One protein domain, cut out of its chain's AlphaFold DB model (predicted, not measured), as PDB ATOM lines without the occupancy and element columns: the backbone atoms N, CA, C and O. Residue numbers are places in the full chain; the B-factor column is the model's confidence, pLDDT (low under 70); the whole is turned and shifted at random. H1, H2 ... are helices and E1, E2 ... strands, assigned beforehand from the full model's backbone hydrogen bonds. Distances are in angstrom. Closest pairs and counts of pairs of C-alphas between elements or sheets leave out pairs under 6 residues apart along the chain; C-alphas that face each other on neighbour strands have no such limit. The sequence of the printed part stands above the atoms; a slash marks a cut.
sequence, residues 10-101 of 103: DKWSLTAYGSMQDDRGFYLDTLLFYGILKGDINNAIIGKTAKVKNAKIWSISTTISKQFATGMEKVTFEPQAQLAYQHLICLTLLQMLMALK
ATOM      1  N   ASP A  10      -7.558  -5.364 -11.022       72.44
ATOM      2  CA  ASP A  10      -6.599  -6.417 -11.310       72.44
ATOM      3  C   ASP A  10      -5.570  -5.906 -12.322       72.44
ATOM      4  O   ASP A  10      -5.879  -5.622 -13.488       72.44
ATOM      5  N   LYS A  11      -4.317  -5.790 -11.877       75.56
ATOM      6  CA  LYS A  11      -3.184  -5.422 -12.729       75.56
ATOM      7  C   LYS A  11      -2.295  -6.634 -12.955       75.56
ATOM      8  O   LYS A  11      -1.647  -7.112 -12.032       75.56
ATOM      9  N   TRP A  12      -2.211  -7.066 -14.204       84.06
ATOM     10  CA  TRP A  12      -1.233  -8.048 -14.655       84.06
ATOM     11  C   TRP A  12      -0.137  -7.333 -15.430       84.06
ATOM     12  O   TRP A  12      -0.429  -6.468 -16.250       84.06
ATOM     13  N   SER A  13       1.124  -7.671 -15.190       86.50
ATOM     14  CA  SER A  13       2.233  -7.124 -15.967       86.50
ATOM     15  C   SER A  13       3.345  -8.137 -16.151       86.50
ATOM     16  O   SER A  13       3.608  -8.943 -15.265       86.50
ATOM     17  N   LEU A  14       4.003  -8.050 -17.297       91.12
ATOM     18  CA  LEU A  14       5.140  -8.851 -17.698       91.12
ATOM     19  C   LEU A  14       6.240  -7.904 -18.169       91.12
ATOM     20  O   LEU A  14       5.982  -7.029 -18.996       91.12
ATOM     21  N   THR A  15       7.458  -8.104 -17.676       92.56
ATOM     22  CA  THR A  15       8.624  -7.346 -18.125       92.56
ATOM     23  C   THR A  15       9.707  -8.304 -18.584       92.56
ATOM     24  O   THR A  15      10.043  -9.245 -17.868       92.56
ATOM     25  N   ALA A  16      10.251  -8.056 -19.765       94.38
ATOM     26  CA  ALA A  16      11.406  -8.739 -20.312       94.38
ATOM     27  C   ALA A  16      12.560  -7.742 -20.425       94.38
ATOM     28  O   ALA A  16      12.375  -6.617 -20.887       94.38
ATOM     29  N   TYR A  17      13.742  -8.171 -20.001       93.62
ATOM     30  CA  TYR A  17      14.971  -7.394 -20.058       93.62
ATOM     31  C   TYR A  17      15.995  -8.180 -20.863       93.62
ATOM     32  O   TYR A  17      16.092  -9.399 -20.717       93.62
ATOM     33  N   GLY A  18      16.752  -7.486 -21.700       93.69
ATOM     34  CA  GLY A  18      17.889  -8.043 -22.413       93.69
ATOM     35  C   GLY A  18      19.010  -7.022 -22.432       93.69
ATOM     36  O   GLY A  18      18.763  -5.850 -22.697       93.69
ATOM     37  N   SER A  19      20.226  -7.460 -22.152       91.88
ATOM     38  CA  SER A  19      21.422  -6.637 -22.275       91.88
ATOM     39  C   SER A  19      22.427  -7.352 -23.165       91.88
ATOM     40  O   SER A  19      22.533  -8.581 -23.162       91.88
ATOM     41  N   MET A  20      23.137  -6.580 -23.970       91.00
ATOM     42  CA  MET A  20      24.192  -7.056 -24.847       91.00
ATOM     43  C   MET A  20      25.397  -6.143 -24.671       91.00
ATOM     44  O   MET A  20      25.284  -4.926 -24.793       91.00
ATOM     45  N   GLN A  21      26.543  -6.751 -24.390       90.56
ATOM     46  CA  GLN A  21      27.816  -6.067 -24.223       90.56
ATOM     47  C   GLN A  21      28.819  -6.663 -25.209       90.56
ATOM     48  O   GLN A  21      28.927  -7.881 -25.326       90.56
ATOM     49  N   ASP A  22      29.524  -5.800 -25.929       88.00
ATOM     50  CA  ASP A  22      30.642  -6.159 -26.801       88.00
ATOM     51  C   ASP A  22      31.959  -5.793 -26.099       88.00
ATOM     52  O   ASP A  22      32.060  -4.735 -25.467       88.00
ATOM     53  N   ASP A  23      32.986  -6.625 -26.271       83.38
ATOM     54  CA  ASP A  23      34.341  -6.411 -25.746       83.38
ATOM     55  C   ASP A  23      34.973  -5.087 -26.220       83.38
ATOM     56  O   ASP A  23      35.910  -4.573 -25.611       83.38
ATOM     57  N   ARG A  24      34.444  -4.485 -27.292       80.50
ATOM     58  CA  ARG A  24      34.830  -3.153 -27.795       80.50
ATOM     59  C   ARG A  24      34.210  -1.990 -27.007       80.50
ATOM     60  O   ARG A  24      34.294  -0.849 -27.464       80.50
ATOM     61  N   GLY A  25      33.559  -2.263 -25.875       81.50
ATOM     62  CA  GLY A  25      32.945  -1.261 -25.003       81.50
ATOM     63  C   GLY A  25      31.585  -0.762 -25.491       81.50
ATOM     64  O   GLY A  25      31.171   0.328 -25.110       81.50
ATOM     65  N   PHE A  26      30.898  -1.507 -26.362       88.81
ATOM     66  CA  PHE A  26      29.536  -1.185 -26.797       88.81
ATOM     67  C   PHE A  26      28.515  -1.897 -25.910       88.81
ATOM     68  O   PHE A  26      28.646  -3.096 -25.674       88.81
ATOM     69  N   TYR A  27      27.487  -1.175 -25.474       91.31
ATOM     70  CA  TYR A  27      26.410  -1.703 -24.648       91.31
ATOM     71  C   TYR A  27      25.061  -1.379 -25.274       91.31
ATOM     72  O   TYR A  27      24.813  -0.268 -25.749       91.31
ATOM     73  N   LEU A  28      24.177  -2.364 -25.242       91.69
ATOM     74  CA  LEU A  28      22.798  -2.235 -25.651       91.69
ATOM     75  C   LEU A  28      21.915  -2.890 -24.598       91.69
ATOM     76  O   LEU A  28      21.906  -4.111 -24.468       91.69
ATOM     77  N   ASP A  29      21.129  -2.084 -23.903       93.69
ATOM     78  CA  ASP A  29      20.066  -2.570 -23.038       93.69
ATOM     79  C   ASP A  29      18.725  -2.433 -23.750       93.69
ATOM     80  O   ASP A  29      18.452  -1.463 -24.463       93.69
ATOM     81  N   THR A  30      17.857  -3.408 -23.549       93.50
ATOM     82  CA  THR A  30      16.482  -3.407 -24.021       93.50
ATOM     83  C   THR A  30      15.553  -3.875 -22.909       93.50
ATOM     84  O   THR A  30      15.845  -4.809 -22.161       93.50
ATOM     85  N   LEU A  31      14.422  -3.200 -22.776       93.75
ATOM     86  CA  LEU A  31      13.399  -3.467 -21.781       93.75
ATOM     87  C   LEU A  31      12.050  -3.393 -22.479       93.75
ATOM     88  O   LEU A  31      11.677  -2.374 -23.055       93.75
ATOM     89  N   LEU A  32      11.313  -4.487 -22.404       92.06
ATOM     90  CA  LEU A  32       9.968  -4.640 -22.930       92.06
ATOM     91  C   LEU A  32       9.026  -4.865 -21.759       92.06
ATOM     92  O   LEU A  32       9.162  -5.832 -21.020       92.06
ATOM     93  N   PHE A  33       8.049  -3.992 -21.593       90.31
ATOM     94  CA  PHE A  33       7.034  -4.094 -20.559       90.31
ATOM     95  C   PHE A  33       5.662  -4.205 -21.205       90.31
ATOM     96  O   PHE A  33       5.303  -3.420 -22.077       90.31
ATOM     97  N   TYR A  34       4.871  -5.163 -20.749       87.69
ATOM     98  CA  TYR A  34       3.498  -5.366 -21.168       87.69
ATOM     99  C   TYR A  34       2.600  -5.490 -19.941       87.69
ATOM    100  O   TYR A  34       2.760  -6.393 -19.127       87.69
ATOM    101  N   GLY A  35       1.644  -4.582 -19.805       86.88
ATOM    102  CA  GLY A  35       0.675  -4.526 -18.722       86.88
ATOM    103  C   GLY A  35      -0.757  -4.652 -19.229       86.88
ATOM    104  O   GLY A  35      -1.124  -4.105 -20.266       86.88
ATOM    105  N   ILE A  36      -1.596  -5.335 -18.465       82.12
ATOM    106  CA  ILE A  36      -3.040  -5.388 -18.648       82.12
ATOM    107  C   ILE A  36      -3.690  -4.930 -17.344       82.12
ATOM    108  O   ILE A  36      -3.467  -5.506 -16.282       82.12
ATOM    109  N   LEU A  37      -4.528  -3.906 -17.449       78.25
ATOM    110  CA  LEU A  37      -5.370  -3.402 -16.375       78.25
ATOM    111  C   LEU A  37      -6.815  -3.824 -16.643       78.25
ATOM    112  O   LEU A  37      -7.410  -3.449 -17.660       78.25
ATOM    113  N   LYS A  38      -7.389  -4.596 -15.723       70.50
ATOM    114  CA  LYS A  38      -8.806  -4.970 -15.713       70.50
ATOM    115  C   LYS A  38      -9.394  -4.522 -14.389       70.50
ATOM    116  O   LYS A  38      -8.895  -4.898 -13.342       70.50
ATOM    117  N   GLY A  39     -10.441  -3.713 -14.413       64.81
ATOM    118  CA  GLY A  39     -11.063  -3.292 -13.168       64.81
ATOM    119  C   GLY A  39     -12.310  -2.467 -13.383       64.81
ATOM    120  O   GLY A  39     -12.453  -1.764 -14.390       64.81
ATOM    121  N   ASP A  40     -13.197  -2.552 -12.406       59.22
ATOM    122  CA  ASP A  40     -14.361  -1.692 -12.309       59.22
ATOM    123  C   ASP A  40     -13.952  -0.456 -11.499       59.22
ATOM    124  O   ASP A  40     -13.708  -0.530 -10.294       59.22
ATOM    125  N   ILE A  41     -13.821   0.692 -12.173       56.91
ATOM    126  CA  ILE A  41     -13.584   1.964 -11.491       56.91
ATOM    127  C   ILE A  41     -14.955   2.527 -11.124       56.91
ATOM    128  O   ILE A  41     -15.676   3.064 -11.972       56.91
ATOM    129  N   ASN A  42     -15.326   2.413  -9.852       51.69
ATOM    130  CA  ASN A  42     -16.427   3.181  -9.297       51.69
ATOM    131  C   ASN A  42     -15.958   4.624  -9.111       51.69
ATOM    132  O   ASN A  42     -15.107   4.940  -8.275       51.69
ATOM    133  N   ASN A  43     -16.515   5.513  -9.927       47.66
ATOM    134  CA  ASN A  43     -16.350   6.942  -9.749       47.66
ATOM    135  C   ASN A  43     -17.438   7.436  -8.782       47.66
ATOM    136  O   ASN A  43     -18.609   7.537  -9.156       47.66
ATOM    137  N   ALA A  44     -17.046   7.732  -7.540       50.81
ATOM    138  CA  ALA A  44     -17.954   8.168  -6.476       50.81
ATOM    139  C   ALA A  44     -18.665   9.507  -6.773       50.81
ATOM    140  O   ALA A  44     -19.646   9.823  -6.113       50.81
ATOM    141  N   ILE A  45     -18.204  10.275  -7.770       50.41
ATOM    142  CA  ILE A  45     -18.744  11.605  -8.096       50.41
ATOM    143  C   ILE A  45     -19.955  11.519  -9.043       50.41
ATOM    144  O   ILE A  45     -20.840  12.365  -8.978       50.41
ATOM    145  N   ILE A  46     -20.029  10.505  -9.917       51.19
ATOM    146  CA  ILE A  46     -21.055  10.423 -10.985       51.19
ATOM    147  C   ILE A  46     -21.986   9.206 -10.802       51.19
ATOM    148  O   ILE A  46     -22.933   9.021 -11.562       51.19
ATOM    149  N   GLY A  47     -21.726   8.328  -9.826       45.19
ATOM    150  CA  GLY A  47     -22.524   7.109  -9.614       45.19
ATOM    151  C   GLY A  47     -22.473   6.109 -10.782       45.19
ATOM    152  O   GLY A  47     -23.202   5.122 -10.788       45.19
ATOM    153  N   LYS A  48     -21.614   6.348 -11.784       49.94
ATOM    154  CA  LYS A  48     -21.408   5.470 -12.938       49.94
ATOM    155  C   LYS A  48     -20.139   4.648 -12.744       49.94
ATOM    156  O   LYS A  48     -19.038   5.195 -12.676       49.94
ATOM    157  N   THR A  49     -20.293   3.327 -12.722       51.47
ATOM    158  CA  THR A  49     -19.187   2.371 -12.838       51.47
ATOM    159  C   THR A  49     -18.601   2.472 -14.246       51.47
ATOM    160  O   THR A  49     -19.194   2.005 -15.221       51.47
ATOM    161  N   ALA A  50     -17.435   3.102 -14.376       53.78
ATOM    162  CA  ALA A  50     -16.678   3.074 -15.616       53.78
ATOM    163  C   ALA A  50     -15.935   1.736 -15.666       53.78
ATOM    164  O   ALA A  50     -14.909   1.549 -15.010       53.78
ATOM    165  N   LYS A  51     -16.474   0.778 -16.426       55.16
ATOM    166  CA  LYS A  51     -15.797  -0.501 -16.660       55.16
ATOM    167  C   LYS A  51     -14.563  -0.243 -17.515       55.16
ATOM    168  O   LYS A  51     -14.693  -0.022 -18.720       55.16
ATOM    169  N   VAL A  52     -13.369  -0.280 -16.926       59.75
ATOM    170  CA  VAL A  52     -12.128  -0.271 -17.706       59.75
ATOM    171  C   VAL A  52     -11.978  -1.662 -18.298       59.75
ATOM    172  O   VAL A  52     -11.399  -2.577 -17.709       59.75
ATOM    173  N   LYS A  53     -12.579  -1.836 -19.478       58.97
ATOM    174  CA  LYS A  53     -12.473  -3.064 -20.257       58.97
ATOM    175  C   LYS A  53     -11.056  -3.157 -20.811       58.97
ATOM    176  O   LYS A  53     -10.784  -2.734 -21.928       58.97
ATOM    177  N   ASN A  54     -10.180  -3.775 -20.023       63.78
ATOM    178  CA  ASN A  54      -8.936  -4.363 -20.500       63.78
ATOM    179  C   ASN A  54      -7.969  -3.334 -21.114       63.78
ATOM    180  O   ASN A  54      -7.576  -3.460 -22.275       63.78
ATOM    181  N   ALA A  55      -7.611  -2.302 -20.345       72.94
ATOM    182  CA  ALA A  55      -6.631  -1.318 -20.788       72.94
ATOM    183  C   ALA A  55      -5.255  -1.987 -20.893       72.94
ATOM    184  O   ALA A  55      -4.744  -2.550 -19.923       72.94
ATOM    185  N   LYS A  56      -4.682  -1.962 -22.094       79.62
ATOM    186  CA  LYS A  56      -3.382  -2.565 -22.386       79.62
ATOM    187  C   LYS A  56      -2.332  -1.470 -22.390       79.62
ATOM    188  O   LYS A  56      -2.487  -0.452 -23.061       79.62
ATOM    189  N   ILE A  57      -1.267  -1.701 -21.646       84.25
ATOM    190  CA  ILE A  57      -0.085  -0.856 -21.592       84.25
ATOM    191  C   ILE A  57       1.033  -1.657 -22.227       84.25
ATOM    192  O   ILE A  57       1.268  -2.796 -21.845       84.25
ATOM    193  N   TRP A  58       1.734  -1.079 -23.184       87.62
ATOM    194  CA  TRP A  58       2.970  -1.659 -23.671       87.62
ATOM    195  C   TRP A  58       4.024  -0.573 -23.724       87.62
ATOM    196  O   TRP A  58       3.743   0.539 -24.160       87.62
ATOM    197  N   SER A  59       5.224  -0.874 -23.261       88.19
ATOM    198  CA  SER A  59       6.363   0.008 -23.434       88.19
ATOM    199  C   SER A  59       7.584  -0.780 -23.840       88.19
ATOM    200  O   SER A  59       7.799  -1.910 -23.410       88.19
ATOM    201  N   ILE A  60       8.392  -0.151 -24.670       91.81
ATOM    202  CA  ILE A  60       9.696  -0.632 -25.068       91.81
ATOM    203  C   ILE A  60      10.678   0.494 -24.797       91.81
ATOM    204  O   ILE A  60      10.441   1.640 -25.171       91.81
ATOM    205  N   SER A  61      11.776   0.190 -24.129       92.31
ATOM    206  CA  SER A  61      12.893   1.109 -24.023       92.31
ATOM    207  C   SER A  61      14.169   0.409 -24.415       92.31
ATOM    208  O   SER A  61      14.384  -0.736 -24.034       92.31
ATOM    209  N   THR A  62      15.017   1.108 -25.150       93.62
ATOM    210  CA  THR A  62      16.350   0.639 -25.475       93.62
ATOM    211  C   THR A  62      17.354   1.723 -25.133       93.62
ATOM    212  O   THR A  62      17.115   2.906 -25.378       93.62
ATOM    213  N   THR A  63      18.468   1.318 -24.556       93.88
ATOM    214  CA  THR A  63      19.582   2.184 -24.208       93.88
ATOM    215  C   THR A  63      20.783   1.697 -24.981       93.88
ATOM    216  O   THR A  63      21.084   0.512 -24.959       93.88
ATOM    217  N   ILE A  64      21.459   2.600 -25.670       92.62
ATOM    218  CA  ILE A  64      22.680   2.323 -26.414       92.62
ATOM    219  C   ILE A  64      23.786   3.185 -25.825       92.62
ATOM    220  O   ILE A  64      23.617   4.396 -25.670       92.62
ATOM    221  N   SER A  65      24.914   2.582 -25.480       91.25
ATOM    222  CA  SER A  65      26.096   3.319 -25.054       91.25
ATOM    223  C   SER A  65      27.352   2.734 -25.666       91.25
ATOM    224  O   SER A  65      27.396   1.587 -26.117       91.25
ATOM    225  N   LYS A  66      28.388   3.561 -25.750       88.44
ATOM    226  CA  LYS A  66      29.687   3.111 -26.226       88.44
ATOM    227  C   LYS A  66      30.790   3.811 -25.471       88.44
ATOM    228  O   LYS A  66      30.836   5.031 -25.466       88.44
ATOM    229  N   GLN A  67      31.702   3.042 -24.906       88.00
ATOM    230  CA  GLN A  67      32.891   3.547 -24.258       88.00
ATOM    231  C   GLN A  67      33.979   3.853 -25.285       88.00
ATOM    232  O   GLN A  67      34.332   3.028 -26.129       88.00
ATOM    233  N   PHE A  68      34.523   5.061 -25.203       82.19
ATOM    234  CA  PHE A  68      35.677   5.513 -25.960       82.19
ATOM    235  C   PHE A  68      36.807   5.836 -24.987       82.19
ATOM    236  O   PHE A  68      36.654   6.666 -24.087       82.19
ATOM    237  N   ALA A  69      37.965   5.211 -25.190       82.19
ATOM    238  CA  ALA A  69      39.191   5.654 -24.546       82.19
ATOM    239  C   ALA A  69      39.559   7.020 -25.131       82.19
ATOM    240  O   ALA A  69      39.870   7.135 -26.318       82.19
ATOM    241  N   THR A  70      39.498   8.068 -24.317       70.50
ATOM    242  CA  THR A  70      40.153   9.318 -24.695       70.50
ATOM    243  C   THR A  70      41.634   9.087 -24.421       70.50
ATOM    244  O   THR A  70      41.967   8.528 -23.384       70.50
ATOM    245  N   GLY A  71      42.543   9.422 -25.339       72.56
ATOM    246  CA  GLY A  71      43.983   9.129 -25.196       72.56
ATOM    247  C   GLY A  71      44.685   9.814 -24.006       72.56
ATOM    248  O   GLY A  71      45.909   9.850 -23.965       72.56
ATOM    249  N   MET A  72      43.920  10.380 -23.069       76.50
ATOM    250  CA  MET A  72      44.352  10.910 -21.786       76.50
ATOM    251  C   MET A  72      44.236   9.822 -20.716       76.50
ATOM    252  O   MET A  72      43.242   9.096 -20.636       76.50
ATOM    253  N   GLU A  73      45.252   9.721 -19.868       77.19
ATOM    254  CA  GLU A  73      45.322   8.695 -18.833       77.19
ATOM    255  C   GLU A  73      44.081   8.745 -17.913       77.19
ATOM    256  O   GLU A  73      43.772   9.781 -17.324       77.19
ATOM    257  N   LYS A  74      43.362   7.616 -17.804       73.31
ATOM    258  CA  LYS A  74      42.155   7.407 -16.967       73.31
ATOM    259  C   LYS A  74      40.892   8.199 -17.334       73.31
ATOM    260  O   LYS A  74      39.949   8.203 -16.543       73.31
ATOM    261  N   VAL A  75      40.816   8.815 -18.514       81.19
ATOM    262  CA  VAL A  75      39.582   9.475 -18.972       81.19
ATOM    263  C   VAL A  75      38.919   8.649 -20.073       81.19
ATOM    264  O   VAL A  75      39.449   8.476 -21.172       81.19
ATOM    265  N   THR A  76      37.722   8.147 -19.787       83.06
ATOM    266  CA  THR A  76      36.859   7.443 -20.742       83.06
ATOM    267  C   THR A  76      35.615   8.270 -21.019       83.06
ATOM    268  O   THR A  76      34.999   8.818 -20.109       83.06
ATOM    269  N   PHE A  77      35.249   8.370 -22.289       86.00
ATOM    270  CA  PHE A  77      34.050   9.059 -22.739       86.00
ATOM    271  C   PHE A  77      32.994   8.024 -23.120       86.00
ATOM    272  O   PHE A  77      33.243   7.189 -23.984       86.00
ATOM    273  N   GLU A  78      31.824   8.070 -22.485       87.31
ATOM    274  CA  GLU A  78      30.733   7.115 -22.714       87.31
ATOM    275  C   GLU A  78      29.462   7.834 -23.178       87.31
ATOM    276  O   GLU A  78      28.585   8.142 -22.370       87.31
ATOM    277  N   PRO A  79      29.327   8.154 -24.475       89.12
ATOM    278  CA  PRO A  79      28.065   8.605 -25.026       89.12
ATOM    279  C   PRO A  79      27.013   7.518 -24.828       89.12
ATOM    280  O   PRO A  79      27.159   6.391 -25.308       89.12
ATOM    281  N   GLN A  80      25.939   7.890 -24.140       92.12
ATOM    282  CA  GLN A  80      24.764   7.065 -23.920       92.12
ATOM    283  C   GLN A  80      23.540   7.781 -24.482       92.12
ATOM    284  O   GLN A  80      23.331   8.972 -24.247       92.12
ATOM    285  N   ALA A  81      22.712   7.042 -25.208       92.38
ATOM    286  CA  ALA A  81      21.407   7.486 -25.658       92.38
ATOM    287  C   ALA A  81      20.360   6.458 -25.228       92.38
ATOM    288  O   ALA A  81      20.567   5.255 -25.356       92.38
ATOM    289  N   GLN A  82      19.223   6.929 -24.726       93.00
ATOM    290  CA  GLN A  82      18.105   6.075 -24.349       93.00
ATOM    291  C   GLN A  82      16.856   6.506 -25.105       93.00
ATOM    292  O   GLN A  82      16.494   7.681 -25.118       93.00
ATOM    293  N   LEU A  83      16.191   5.536 -25.721       91.94
ATOM    294  CA  LEU A  83      14.915   5.706 -26.389       91.94
ATOM    295  C   LEU A  83      13.865   4.910 -25.623       91.94
ATOM    296  O   LEU A  83      14.004   3.701 -25.462       91.94
ATOM    297  N   ALA A  84      12.804   5.571 -25.174       90.38
ATOM    298  CA  ALA A  84      11.662   4.920 -24.550       90.38
ATOM    299  C   ALA A  84      10.385   5.271 -25.313       90.38
ATOM    300  O   ALA A  84      10.099   6.438 -25.572       90.38
ATOM    301  N   TYR A  85       9.613   4.249 -25.658       87.69
ATOM    302  CA  TYR A  85       8.309   4.368 -26.284       87.69
ATOM    303  C   TYR A  85       7.271   3.653 -25.427       87.69
ATOM    304  O   TYR A  85       7.424   2.479 -25.095       87.69
ATOM    305  N   GLN A  86       6.196   4.357 -25.082       86.88
ATOM    306  CA  GLN A  86       5.088   3.817 -24.308       86.88
ATOM    307  C   GLN A  86       3.775   4.051 -25.047       86.88
ATOM    308  O   GLN A  86       3.450   5.167 -25.446       86.88
ATOM    309  N   HIS A  87       2.998   2.984 -25.184       81.38
ATOM    310  CA  HIS A  87       1.698   2.978 -25.823       81.38
ATOM    311  C   HIS A  87       0.620   2.521 -24.832       81.38
ATOM    312  O   HIS A  87       0.704   1.444 -24.235       81.38
ATOM    313  N   LEU A  88      -0.404   3.356 -24.652       76.31
ATOM    314  CA  LEU A  88      -1.541   3.113 -23.767       76.31
ATOM    315  C   LEU A  88      -2.804   2.950 -24.616       76.31
ATOM    316  O   LEU A  88      -3.319   3.927 -25.155       76.31
ATOM    317  N   ILE A  89      -3.329   1.729 -24.720       64.94
ATOM    318  CA  ILE A  89      -4.599   1.461 -25.404       64.94
ATOM    319  C   ILE A  89      -5.687   1.323 -24.346       64.94
ATOM    320  O   ILE A  89      -5.848   0.272 -23.718       64.94
ATOM    321  N   CYS A  90      -6.460   2.390 -24.164       59.28
ATOM    322  CA  CYS A  90      -7.699   2.349 -23.399       59.28
ATOM    323  C   CYS A  90      -8.859   2.007 -24.347       59.28
ATOM    324  O   CYS A  90      -9.335   2.862 -25.096       59.28
ATOM    325  N   LEU A  91      -9.310   0.748 -24.330       54.78
ATOM    326  CA  LEU A  91     -10.357   0.252 -25.235       54.78
ATOM    327  C   LEU A  91     -11.716   0.961 -25.034       54.78
ATOM    328  O   LEU A  91     -12.569   0.925 -25.915       54.78
ATOM    329  N   THR A  92     -11.923   1.639 -23.902       53.34
ATOM    330  CA  THR A  92     -13.188   2.296 -23.544       53.34
ATOM    331  C   THR A  92     -13.392   3.678 -24.175       53.34
ATOM    332  O   THR A  92     -14.536   4.095 -24.338       53.34
ATOM    333  N   LEU A  93     -12.331   4.396 -24.561       49.06
ATOM    334  CA  LEU A  93     -12.462   5.744 -25.149       49.06
ATOM    335  C   LEU A  93     -12.633   5.720 -26.674       49.06
ATOM    336  O   LEU A  93     -13.283   6.602 -27.234       49.06
ATOM    337  N   LEU A  94     -12.121   4.687 -27.348       44.59
ATOM    338  CA  LEU A  94     -12.198   4.589 -28.807       44.59
ATOM    339  C   LEU A  94     -13.633   4.321 -29.303       44.59
ATOM    340  O   LEU A  94     -14.008   4.802 -30.368       44.59
ATOM    341  N   GLN A  95     -14.463   3.623 -28.515       43.72
ATOM    342  CA  GLN A  95     -15.872   3.394 -28.863       43.72
ATOM    343  C   GLN A  95     -16.721   4.675 -28.779       43.72
ATOM    344  O   GLN A  95     -17.580   4.876 -29.631       43.72
ATOM    345  N   MET A  96     -16.462   5.570 -27.814       43.44
ATOM    346  CA  MET A  96     -17.152   6.870 -27.755       43.44
ATOM    347  C   MET A  96     -16.677   7.831 -28.852       43.44
ATOM    348  O   MET A  96     -17.495   8.547 -29.421       43.44
ATOM    349  N   LEU A  97     -15.382   7.822 -29.194       40.91
ATOM    350  CA  LEU A  97     -14.849   8.691 -30.249       40.91
ATOM    351  C   LEU A  97     -15.293   8.250 -31.659       40.91
ATOM    352  O   LEU A  97     -15.491   9.096 -32.526       40.91
ATOM    353  N   MET A  98     -15.488   6.944 -31.893       46.09
ATOM    354  CA  MET A  98     -16.098   6.455 -33.139       46.09
ATOM    355  C   MET A  98     -17.603   6.734 -33.202       46.09
ATOM    356  O   MET A  98     -18.099   7.064 -34.275       46.09
ATOM    357  N   ALA A  99     -18.322   6.666 -32.075       44.59
ATOM    358  CA  ALA A  99     -19.752   6.984 -32.033       44.59
ATOM    359  C   ALA A  99     -20.046   8.469 -32.318       44.59
ATOM    360  O   ALA A  99     -21.077   8.780 -32.904       44.59
ATOM    361  N   LEU A 100     -19.131   9.383 -31.971       37.84
ATOM    362  CA  LEU A 100     -19.283  10.821 -32.233       37.84
ATOM    363  C   LEU A 100     -18.958  11.223 -33.688       37.84
ATOM    364  O   LEU A 100     -19.256  12.338 -34.089       37.84
ATOM    365  N   LYS A 101     -18.354  10.336 -34.492       42.38
ATOM    366  CA  LYS A 101     -18.068  10.583 -35.921       42.38
ATOM    367  C   LYS A 101     -19.192  10.135 -36.870       42.38
ATOM    368  O   LYS A 101     -19.019  10.234 -38.081       42.38
TER     369      LYS A 101
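This is residues 10 to 101 of the 103 residues of an uncharacterized protein of Bartonella henselae (UniProt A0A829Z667). One long, narrow, twisted sheet of four strands makes nearly the whole model, its strands running along the longest axis, with the ends of E2 and E3 bending away together at one end. A short helix, H1, sticks out near that same end with residues 94 to 99, while the link of residues 67 to 79 prolongs the other end. The printed part has 92 residues with four named strands and then one named helix, E1 E2 E3 E4 H1, mostly strand; the sheet's order is E1 - E2 - E3 - E4, all antiparallel. It is extended, a rod of 68 by 30 by 22 A, with a radius of gyration of the C-alphas of 21.5 A.

E1, residues 10 to 22, begins at C-alpha 10 at (-6.599, -6.417, -11.310) and is 40.3 A long. E2, residues 26 to 42, is 49.4 A long and bends by 56 degrees at residue 39. E3, residues 49 to 66, is 50.7 A long and bends by 52 degrees at residue 53. E4, residues 80 to 89, measures 29.9 A. H1, residues 91 to 99, measures 13.4 A and ends at C-alpha 99 at (-19.752, 6.984, -32.033).

The strands form a meander, each the antiparallel neighbour of the one before, and each successive pair is a hairpin. In E1 and E2, N 16 and O 32 are 2.8 A apart; in E2 and E3, N 31 and O 61, 2.8 A; in E3 and E4, N 60 and O 85, 2.8 A. The edge strands E1 and E4 are apart. H1 only grazes the sheet, with residues 91 to 93; its closest C-alphas to E3 are those of Leu 91 and Ala 55, 6.0 A apart. In H1, 3 of 5 O i to N i+4 pairs are within hydrogen-bond range.

The C-alphas farthest apart, of Gly 47 and Glu 73, are 68.5 A apart. The printed part has no cut. The link from E3 to E4 is long, 13 residues, and in it residues 68 to 69 pair with 76 to 77, antiparallel. Mean pLDDT of the printed part is 75.3, and residues 39 to 54 and 89 to 101 are under 70.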